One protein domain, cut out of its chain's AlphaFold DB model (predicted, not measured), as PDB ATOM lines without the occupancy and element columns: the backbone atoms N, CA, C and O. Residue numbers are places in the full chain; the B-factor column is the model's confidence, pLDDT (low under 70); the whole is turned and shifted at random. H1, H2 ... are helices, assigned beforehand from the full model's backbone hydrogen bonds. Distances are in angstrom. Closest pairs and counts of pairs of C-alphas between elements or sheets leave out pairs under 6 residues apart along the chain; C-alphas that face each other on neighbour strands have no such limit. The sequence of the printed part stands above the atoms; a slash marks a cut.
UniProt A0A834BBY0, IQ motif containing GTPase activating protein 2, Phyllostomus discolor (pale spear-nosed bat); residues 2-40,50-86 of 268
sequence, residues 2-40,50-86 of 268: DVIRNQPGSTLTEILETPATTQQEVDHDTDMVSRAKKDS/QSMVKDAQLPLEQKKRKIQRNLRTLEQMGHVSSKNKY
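This is residues 2 to 40 and 50 to 86 of the 268 residues of the protein "IQ motif containing GTPase activating protein 2" of Phyllostomus discolor (pale spear-nosed bat) (UniProt A0A834BBY0). Two long helices, H3 and H5, form a wide corner near Glu 25 and Leu 60, with short H1 packed on both. H2 packs on H5 at residues 64 to 68, while H4 touches no helix. The printed part has 76 residues, with five named helices, H1 to H5 in chain order, and no named strand: all helix. It is only just compact, close to loose, with a radius of gyration of the C-alphas of 13.7 A and spans of 39 by 29 by 16 A.

H3, residues 22 to 39, touches H1, residues 2 to 6, with residues 24 to 28 alone; the closest C-alphas, of Gln 24 and Asn 6, are 5.7 A apart. H5, residues 60 to 76, touches H1 with residues 60 to 64 alone, closest at the C-alphas of Leu 60 and Val 3, 6.5 A. H3 and H5 are close but not clearly touching, about perpendicular at 83 degrees. H2, residues 12 to 17, only just touches H5, with 3 pairs of C-alphas within 8 A, closest Leu 16 and Lys 64, 5.7 A. H4, residues 50 to 56, is apart from H1 and H2. Each O i to N i+4 pair is within hydrogen-bond range in H1, H2, H4 and H5, and 13 of 14 in H3.

H3 runs 25.8 A from C-alpha 22 at (16.622, 9.255, 13.649); H5 runs 24.6 A to C-alpha 76 at (-2.892, 20.693, 37.824).

Residues 41 to 49 are not printed; C-alphas 40 and 50 are 14.2 A apart across the cut. Residues 39 to 40, 50 to 54 and 56 have pLDDT under 70.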
ATOM      1  N   ASP A   2       1.382  16.109  14.640       75.19
ATOM      2  CA  ASP A   2       2.723  15.793  14.095       75.19
ATOM      3  C   ASP A   2       3.410  14.634  14.810       75.19
ATOM      4  O   ASP A   2       3.911  13.724  14.166       75.19
ATOM      5  N   VAL A   3       3.344  14.636  16.142       80.44
ATOM      6  CA  VAL A   3       3.950  13.585  16.965       80.44
ATOM      7  C   VAL A   3       3.311  12.219  16.692       80.44
ATOM      8  O   VAL A   3       4.017  11.268  16.404       80.44
ATOM      9  N   ILE A   4       1.977  12.144  16.679       80.62
ATOM     10  CA  ILE A   4       1.228  10.891  16.461       80.62
ATOM     11  C   ILE A   4       1.380  10.371  15.017       80.62
ATOM     12  O   ILE A   4       1.303   9.173  14.780       80.62
ATOM     13  N   ARG A   5       1.591  11.264  14.038       79.88
ATOM     14  CA  ARG A   5       1.775  10.894  12.623       79.88
ATOM     15  C   ARG A   5       3.119  10.206  12.378       79.88
ATOM     16  O   ARG A   5       3.152   9.226  11.647       79.88
ATOM     17  N   ASN A   6       4.188  10.725  12.978       79.75
ATOM     18  CA  ASN A   6       5.549  10.217  12.771       79.75
ATOM     19  C   ASN A   6       5.923   9.125  13.783       79.75
ATOM     20  O   ASN A   6       6.856   8.360  13.557       79.75
ATOM     21  N   GLN A   7       5.178   9.033  14.886       80.00
ATOM     22  CA  GLN A   7       5.320   7.988  15.892       80.00
ATOM     23  C   GLN A   7       3.960   7.417  16.291       80.00
ATOM     24  O   GLN A   7       3.294   7.959  17.183       80.00
ATOM     25  N   PRO A   8       3.530   6.322  15.644       76.06
ATOM     26  CA  PRO A   8       2.345   5.606  16.076       76.06
ATOM     27  C   PRO A   8       2.628   4.889  17.403       76.06
ATOM     28  O   PRO A   8       3.685   4.291  17.587       76.06
ATOM     29  N   GLY A   9       1.664   4.926  18.316       77.75
ATOM     30  CA  GLY A   9       1.696   4.184  19.574       77.75
ATOM     31  C   GLY A   9       0.280   3.943  20.086       77.75
ATOM     32  O   GLY A   9      -0.671   4.558  19.596       77.75
ATOM     33  N   SER A  10       0.131   3.027  21.043       77.44
ATOM     34  CA  SER A  10      -1.190   2.616  21.539       77.44
ATOM     35  C   SER A  10      -1.803   3.652  22.483       77.44
ATOM     36  O   SER A  10      -3.019   3.819  22.533       77.44
ATOM     37  N   THR A  11      -0.951   4.365  23.221       81.31
ATOM     38  CA  THR A  11      -1.337   5.333  24.250       81.31
ATOM     39  C   THR A  11      -0.508   6.611  24.116       81.31
ATOM     40  O   THR A  11       0.674   6.559  23.781       81.31
ATOM     41  N   LEU A  12      -1.083   7.776  24.438       81.75
ATOM     42  CA  LEU A  12      -0.355   9.051  24.399       81.75
ATOM     43  C   LEU A  12       0.880   9.069  25.314       81.75
ATOM     44  O   LEU A  12       1.898   9.641  24.939       81.75
ATOM     45  N   THR A  13       0.808   8.444  26.490       81.38
ATOM     46  CA  THR A  13       1.944   8.349  27.423       81.38
ATOM     47  C   THR A  13       3.112   7.578  26.814       81.38
ATOM     48  O   THR A  13       4.235   8.064  26.834       81.38
ATOM     49  N   GLU A  14       2.827   6.449  26.163       82.75
ATOM     50  CA  GLU A  14       3.816   5.607  25.481       82.75
ATOM     51  C   GLU A  14       4.524   6.365  24.345       82.75
ATOM     52  O   GLU A  14       5.750   6.336  24.239       82.75
ATOM     53  N   ILE A  15       3.771   7.122  23.541       83.94
ATOM     54  CA  ILE A  15       4.321   7.945  22.448       83.94
ATOM     55  C   ILE A  15       5.239   9.056  22.984       83.94
ATOM     56  O   ILE A  15       6.233   9.419  22.353       83.94
ATOM     57  N   LEU A  16       4.897   9.635  24.138       82.12
ATOM     58  CA  LEU A  16       5.665  10.729  24.734       82.12
ATOM     59  C   LEU A  16       6.903  10.247  25.503       82.12
ATOM     60  O   LEU A  16       7.845  11.021  25.644       82.12
ATOM     61  N   GLU A  17       6.897   9.017  26.014       81.75
ATOM     62  CA  GLU A  17       8.006   8.416  26.769       81.75
ATOM     63  C   GLU A  17       9.021   7.698  25.869       81.75
ATOM     64  O   GLU A  17      10.203   7.630  26.207       81.75
ATOM     65  N   THR A  18       8.595   7.213  24.699       83.00
ATOM     66  CA  THR A  18       9.489   6.545  23.746       83.00
ATOM     67  C   THR A  18      10.372   7.577  23.025       83.00
ATOM     68  O   THR A  18       9.837   8.520  22.423       83.00
ATOM     69  N   PRO A  19      11.715   7.429  23.028       78.94
ATOM     70  CA  PRO A  19      12.609   8.351  22.330       78.94
ATOM     71  C   PRO A  19      12.385   8.308  20.812       78.94
ATOM     72  O   PRO A  19      11.977   7.287  20.254       78.94
ATOM     73  N   ALA A  20      12.617   9.429  20.128       79.19
ATOM     74  CA  ALA A  20      12.527   9.464  18.671       79.19
ATOM     75  C   ALA A  20      13.689   8.733  17.995       79.19
ATOM     76  O   ALA A  20      14.846   8.914  18.360       79.19
ATOM     77  N   THR A  21      13.371   7.891  17.005       84.19
ATOM     78  CA  THR A  21      14.391   7.311  16.121       84.19
ATOM     79  C   THR A  21      14.807   8.356  15.089       84.19
ATOM     80  O   THR A  21      13.968   9.129  14.627       84.19
ATOM     81  N   THR A  22      16.071   8.339  14.666       80.62
ATOM     82  CA  THR A  22      16.622   9.255  13.649       80.62
ATOM     83  C   THR A  22      15.779   9.311  12.372       80.62
ATOM     84  O   THR A  22      15.548  10.388  11.833       80.62
ATOM     85  N   GLN A  23      15.234   8.176  11.927       80.50
ATOM     86  CA  GLN A  23      14.356   8.117  10.756       80.50
ATOM     87  C   GLN A  23      13.056   8.927  10.939       80.50
ATOM     88  O   GLN A  23      12.628   9.631  10.031       80.50
ATOM     89  N   GLN A  24      12.458   8.883  12.132       81.25
ATOM     90  CA  GLN A  24      11.201   9.578  12.439       81.25
ATOM     91  C   GLN A  24      11.392  11.095  12.562       81.25
ATOM     92  O   GLN A  24      10.451  11.856  12.331       81.25
ATOM     93  N   GLU A  25      12.597  11.543  12.925       81.19
ATOM     94  CA  GLU A  25      12.964  12.963  12.910       81.19
ATOM     95  C   GLU A  25      13.147  13.476  11.478       81.19
ATOM     96  O   GLU A  25      12.610  14.527  11.139       81.19
ATOM     97  N   VAL A  26      13.798  12.700  10.606       82.81
ATOM     98  CA  VAL A  26      13.952  13.050   9.181       82.81
ATOM     99  C   VAL A  26      12.596  13.127   8.468       82.81
ATOM    100  O   VAL A  26      12.339  14.062   7.698       82.81
ATOM    101  N   ASP A  27      11.695  12.183   8.751       82.44
ATOM    102  CA  ASP A  27      10.331  12.203   8.219       82.44
ATOM    103  C   ASP A  27       9.556  13.430   8.735       82.44
ATOM    104  O   ASP A  27       8.849  14.104   7.978       82.44
ATOM    105  N   HIS A  28       9.742  13.787  10.014       83.38
ATOM    106  CA  HIS A  28       9.150  14.986  10.614       83.38
ATOM    107  C   HIS A  28       9.652  16.278   9.961       83.38
ATOM    108  O   HIS A  28       8.830  17.134   9.621       83.38
ATOM    109  N   ASP A  29      10.955  16.408   9.728       82.19
ATOM    110  CA  ASP A  29      11.549  17.577   9.076       82.19
ATOM    111  C   ASP A  29      11.056  17.736   7.632       82.19
ATOM    112  O   ASP A  29      10.706  18.839   7.192       82.19
ATOM    113  N   THR A  30      10.924  16.625   6.907       83.44
ATOM    114  CA  THR A  30      10.371  16.612   5.544       83.44
ATOM    115  C   THR A  30       8.922  17.110   5.526       83.44
ATOM    116  O   THR A  30       8.544  17.974   4.720       83.44
ATOM    117  N   ASP A  31       8.113  16.628   6.470       82.12
ATOM    118  CA  ASP A  31       6.733  17.064   6.670       82.12
ATOM    119  C   ASP A  31       6.647  18.563   6.997       82.12
ATOM    120  O   ASP A  31       5.783  19.267   6.457       82.12
ATOM    121  N   MET A  32       7.555  19.081   7.827       81.06
ATOM    122  CA  MET A  32       7.619  20.498   8.189       81.06
ATOM    123  C   MET A  32       7.914  21.392   6.986       81.06
ATOM    124  O   MET A  32       7.207  22.381   6.763       81.06
ATOM    125  N   VAL A  33       8.901  21.021   6.167       81.88
ATOM    126  CA  VAL A  33       9.254  21.757   4.943       81.88
ATOM    127  C   VAL A  33       8.082  21.771   3.961       81.88
ATOM    128  O   VAL A  33       7.787  22.799   3.345       81.88
ATOM    129  N   SER A  34       7.367  20.649   3.829       81.31
ATOM    130  CA  SER A  34       6.201  20.558   2.944       81.31
ATOM    131  C   SER A  34       5.052  21.487   3.369       81.31
ATOM    132  O   SER A  34       4.357  22.044   2.513       81.31
ATOM    133  N   ARG A  35       4.866  21.697   4.680       76.38
ATOM    134  CA  ARG A  35       3.838  22.591   5.234       76.38
ATOM    135  C   ARG A  35       4.233  24.051   5.156       76.38
ATOM    136  O   ARG A  35       3.422  24.847   4.700       76.38
ATOM    137  N   ALA A  36       5.484  24.387   5.461       77.62
ATOM    138  CA  ALA A  36       5.992  25.751   5.322       77.62
ATOM    139  C   ALA A  36       5.781  26.304   3.896       77.62
ATOM    140  O   ALA A  36       5.399  27.458   3.723       77.62
ATOM    141  N   LYS A  37       5.931  25.454   2.867       77.81
ATOM    142  CA  LYS A  37       5.650  25.796   1.457       77.81
ATOM    143  C   LYS A  37       4.162  26.003   1.133       77.81
ATOM    144  O   LYS A  37       3.841  26.651   0.138       77.81
ATOM    145  N   LYS A  38       3.250  25.399   1.900       72.06
ATOM    146  CA  LYS A  38       1.795  25.598   1.758       72.06
ATOM    147  C   LYS A  38       1.351  26.847   2.510       72.06
ATOM    148  O   LYS A  38       0.593  27.638   1.960       72.06
ATOM    149  N   ASP A  39       1.886  27.045   3.708       68.81
ATOM    150  CA  ASP A  39       1.548  28.164   4.585       68.81
ATOM    151  C   ASP A  39       2.122  29.497   4.075       68.81
ATOM    152  O   ASP A  39       1.540  30.554   4.319       68.81
ATOM    153  N   SER A  40       3.203  29.475   3.285       67.81
ATOM    154  CA  SER A  40       3.722  30.665   2.594       67.81
ATOM    155  C   SER A  40       2.793  31.210   1.503       67.81
ATOM    156  O   SER A  40       2.949  32.356   1.095       67.81
ATOM    157  N   GLN A  50       2.950  34.619  16.429       61.53
ATOM    158  CA  GLN A  50       4.392  34.322  16.349       61.53
ATOM    159  C   GLN A  50       4.824  33.152  17.257       61.53
ATOM    160  O   GLN A  50       5.728  32.395  16.902       61.53
ATOM    161  N   SER A  51       4.179  32.974  18.413       63.38
ATOM    162  CA  SER A  51       4.435  31.856  19.333       63.38
ATOM    163  C   SER A  51       4.027  30.506  18.739       63.38
ATOM    164  O   SER A  51       4.798  29.551  18.806       63.38
ATOM    165  N   MET A  52       2.867  30.431  18.078       63.78
ATOM    166  CA  MET A  52       2.393  29.205  17.430       63.78
ATOM    167  C   MET A  52       3.224  28.836  16.197       63.78
ATOM    168  O   MET A  52       3.441  27.655  15.937       63.78
ATOM    169  N   VAL A  53       3.726  29.831  15.460       66.00
ATOM    170  CA  VAL A  53       4.626  29.607  14.314       66.00
ATOM    171  C   VAL A  53       5.975  29.051  14.778       66.00
ATOM    172  O   VAL A  53       6.470  28.086  14.197       66.00
ATOM    173  N   LYS A  54       6.542  29.599  15.862       69.75
ATOM    174  CA  LYS A  54       7.781  29.083  16.471       69.75
ATOM    175  C   LYS A  54       7.605  27.659  16.996       69.75
ATOM    176  O   LYS A  54       8.464  26.817  16.769       69.75
ATOM    177  N   ASP A  55       6.466  27.367  17.619       72.56
ATOM    178  CA  ASP A  55       6.147  26.028  18.122       72.56
ATOM    179  C   ASP A  55       5.973  24.985  17.016       72.56
ATOM    180  O   ASP A  55       6.314  23.812  17.193       72.56
ATOM    181  N   ALA A  56       5.451  25.403  15.862       68.69
ATOM    182  CA  ALA A  56       5.315  24.531  14.709       68.69
ATOM    183  C   ALA A  56       6.687  24.070  14.193       68.69
ATOM    184  O   ALA A  56       6.805  22.919  13.786       68.69
ATOM    185  N   GLN A  57       7.716  24.918  14.271       74.56
ATOM    186  CA  GLN A  57       9.070  24.662  13.758       74.56
ATOM    187  C   GLN A  57       9.981  23.869  14.709       74.56
ATOM    188  O   GLN A  57      11.123  23.588  14.362       74.56
ATOM    189  N   LEU A  58       9.501  23.494  15.898       81.69
ATOM    190  CA  LEU A  58      10.314  22.750  16.860       81.69
ATOM    191  C   LEU A  58      10.577  21.300  16.398       81.69
ATOM    192  O   LEU A  58       9.663  20.670  15.846       81.69
ATOM    193  N   PRO A  59      11.762  20.736  16.705       83.69
ATOM    194  CA  PRO A  59      12.050  19.314  16.528       83.69
ATOM    195  C   PRO A  59      11.043  18.417  17.256       83.69
ATOM    196  O   PRO A  59      10.476  18.802  18.288       83.69
ATOM    197  N   LEU A  60      10.862  17.196  16.754       81.44
ATOM    198  CA  LEU A  60       9.909  16.216  17.279       81.44
ATOM    199  C   LEU A  60      10.045  16.004  18.798       81.44
ATOM    200  O   LEU A  60       9.056  16.062  19.532       81.44
ATOM    201  N   GLU A  61      11.272  15.847  19.285       81.50
ATOM    202  CA  GLU A  61      11.561  15.624  20.703       81.50
ATOM    203  C   GLU A  61      11.242  16.854  21.574       81.50
ATOM    204  O   GLU A  61      10.704  16.751  22.681       81.50
ATOM    205  N   GLN A  62      11.489  18.057  21.053       83.81
ATOM    206  CA  GLN A  62      11.120  19.294  21.739       83.81
ATOM    207  C   GLN A  62       9.597  19.470  21.795       83.81
ATOM    208  O   GLN A  62       9.067  19.892  22.831       83.81
ATOM    209  N   LYS A  63       8.878  19.080  20.732       85.94
ATOM    210  CA  LYS A  63       7.409  19.044  20.720       85.94
ATOM    211  C   LYS A  63       6.869  18.087  21.783       85.94
ATOM    212  O   LYS A  63       5.965  18.478  22.520       85.94
ATOM    213  N   LYS A  64       7.443  16.890  21.940       85.44
ATOM    214  CA  LYS A  64       7.048  15.943  23.002       85.44
ATOM    215  C   LYS A  64       7.243  16.510  24.402       85.44
ATOM    216  O   LYS A  64       6.299  16.516  25.190       85.44
ATOM    217  N   ARG A  65       8.430  17.058  24.695       86.75
ATOM    218  CA  ARG A  65       8.716  17.686  25.998       86.75
ATOM    219  C   ARG A  65       7.744  18.822  26.297       86.75
ATOM    220  O   ARG A  65       7.307  18.984  27.434       86.75
ATOM    221  N   LYS A  66       7.377  19.608  25.281       87.75
ATOM    222  CA  LYS A  66       6.379  20.671  25.428       87.75
ATOM    223  C   LYS A  66       4.983  20.115  25.711       87.75
ATOM    224  O   LYS A  66       4.323  20.609  26.621       87.75
ATOM    225  N   ILE A  67       4.556  19.075  24.992       87.81
ATOM    226  CA  ILE A  67       3.275  18.398  25.241       87.81
ATOM    227  C   ILE A  67       3.234  17.857  26.673       87.81
ATOM    228  O   ILE A  67       2.267  18.118  27.376       87.81
ATOM    229  N   GLN A  68       4.293  17.196  27.146       88.25
ATOM    230  CA  GLN A  68       4.372  16.699  28.523       88.25
ATOM    231  C   GLN A  68       4.254  17.820  29.566       88.25
ATOM    232  O   GLN A  68       3.524  17.667  30.543       88.25
ATOM    233  N   ARG A  69       4.932  18.960  29.367       89.81
ATOM    234  CA  ARG A  69       4.790  20.124  30.262       89.81
ATOM    235  C   ARG A  69       3.353  20.639  30.278       89.81
ATOM    236  O   ARG A  69       2.793  20.813  31.353       89.81
ATOM    237  N   ASN A  70       2.752  20.815  29.103       89.25
ATOM    238  CA  ASN A  70       1.382  21.304  28.985       89.25
ATOM    239  C   ASN A  70       0.367  20.330  29.601       89.25
ATOM    240  O   ASN A  70      -0.566  20.778  30.255       89.25
ATOM    241  N   LEU A  71       0.555  19.015  29.443       88.06
ATOM    242  CA  LEU A  71      -0.301  18.005  30.073       88.06
ATOM    243  C   LEU A  71      -0.231  18.078  31.600       88.06
ATOM    244  O   LEU A  71      -1.274  18.050  32.242       88.06
ATOM    245  N   ARG A  72       0.965  18.265  32.180       88.06
ATOM    246  CA  ARG A  72       1.118  18.474  33.631       88.06
ATOM    247  C   ARG A  72       0.410  19.742  34.102       88.06
ATOM    248  O   ARG A  72      -0.265  19.718  35.124       88.06
ATOM    249  N   THR A  73       0.532  20.838  33.355       89.56
ATOM    250  CA  THR A  73      -0.181  22.087  33.659       89.56
ATOM    251  C   THR A  73      -1.701  21.897  33.596       89.56
ATOM    252  O   THR A  73      -2.411  22.339  34.494       89.56
ATOM    253  N   LEU A  74      -2.209  21.206  32.572       88.06
ATOM    254  CA  LEU A  74      -3.641  20.925  32.422       88.06
ATOM    255  C   LEU A  74      -4.167  19.970  33.500       88.06
ATOM    256  O   LEU A  74      -5.318  20.094  33.914       88.06
ATOM    257  N   GLU A  75      -3.338  19.033  33.959       88.88
ATOM    258  CA  GLU A  75      -3.671  18.127  35.058       88.88
ATOM    259  C   GLU A  75      -3.752  18.877  36.392       88.88
ATOM    260  O   GLU A  75      -4.705  18.685  37.140       88.88
ATOM    261  N   GLN A  76      -2.825  19.805  36.654       89.62
ATOM    262  CA  GLN A  76      -2.892  20.693  37.824       89.62
ATOM    263  C   GLN A  76      -4.153  21.568  37.827       89.62
ATOM    264  O   GLN A  76      -4.695  21.860  38.888       89.62
ATOM    265  N   MET A  77      -4.634  21.964  36.647       88.06
ATOM    266  CA  MET A  77      -5.886  22.714  36.478       88.06
ATOM    267  C   MET A  77      -7.142  21.824  36.502       88.06
ATOM    268  O   MET A  77      -8.254  22.342  36.471       88.06
ATOM    269  N   GLY A  78      -6.991  20.495  36.546       84.94
ATOM    270  CA  GLY A  78      -8.103  19.541  36.597       84.94
ATOM    271  C   GLY A  78      -8.821  19.297  35.263       84.94
ATOM    272  O   GLY A  78      -9.897  18.706  35.256       84.94
ATOM    273  N   HIS A  79      -8.255  19.729  34.131       82.31
ATOM    274  CA  HIS A  79      -8.863  19.543  32.804       82.31
ATOM    275  C   HIS A  79      -8.571  18.176  32.180       82.31
ATOM    276  O   HIS A  79      -9.307  17.722  31.307       82.31
ATOM    277  N   VAL A  80      -7.485  17.531  32.598       86.19
ATOM    278  CA  VAL A  80      -7.088  16.197  32.137       86.19
ATOM    279  C   VAL A  80      -6.658  15.353  33.327       86.19
ATOM    280  O   VAL A  80      -6.245  15.889  34.352       86.19
ATOM    281  N   SER A  81      -6.732  14.029  33.199       84.62
ATOM    282  CA  SER A  81      -6.315  13.108  34.255       84.62
ATOM    283  C   SER A  81      -5.258  12.140  33.741       84.62
ATOM    284  O   SER A  81      -5.488  11.441  32.759       84.62
ATOM    285  N   SER A  82      -4.127  12.010  34.435       81.25
ATOM    286  CA  SER A  82      -3.139  10.973  34.115       81.25
ATOM    287  C   SER A  82      -3.706   9.555  34.325       81.25
ATOM    288  O   SER A  82      -3.331   8.617  33.622       81.25
ATOM    289  N   LYS A  83      -4.711   9.392  35.204       81.94
ATOM    290  CA  LYS A  83      -5.365   8.096  35.487       81.94
ATOM    291  C   LYS A  83      -6.041   7.475  34.263       81.94
ATOM    292  O   LYS A  83      -6.079   6.254  34.150       81.94
ATOM    293  N   ASN A  84      -6.558   8.294  33.347       81.88
ATOM    294  CA  ASN A  84      -7.178   7.825  32.105       81.88
ATOM    295  C   ASN A  84      -6.205   7.820  30.916       81.88
ATOM    296  O   ASN A  84      -6.643   7.730  29.770       81.88
ATOM    297  N   LYS A  85      -4.896   7.950  31.180       82.75
ATOM    298  CA  LYS A  85      -3.844   8.034  30.160       82.75
ATOM    299  C   LYS A  85      -4.071   9.166  29.147       82.75
ATOM    300  O   LYS A  85      -3.649   9.065  27.996       82.75
ATOM    301  N   TYR A  86      -4.724  10.247  29.579       85.38
ATOM    302  CA  TYR A  86      -5.090  11.404  28.761       85.38
ATOM    303  C   TYR A  86      -6.040  11.075  27.592       85.38
ATOM    304  O   TYR A  86      -6.006  11.732  26.551       85.38
TER     305      TYR A  86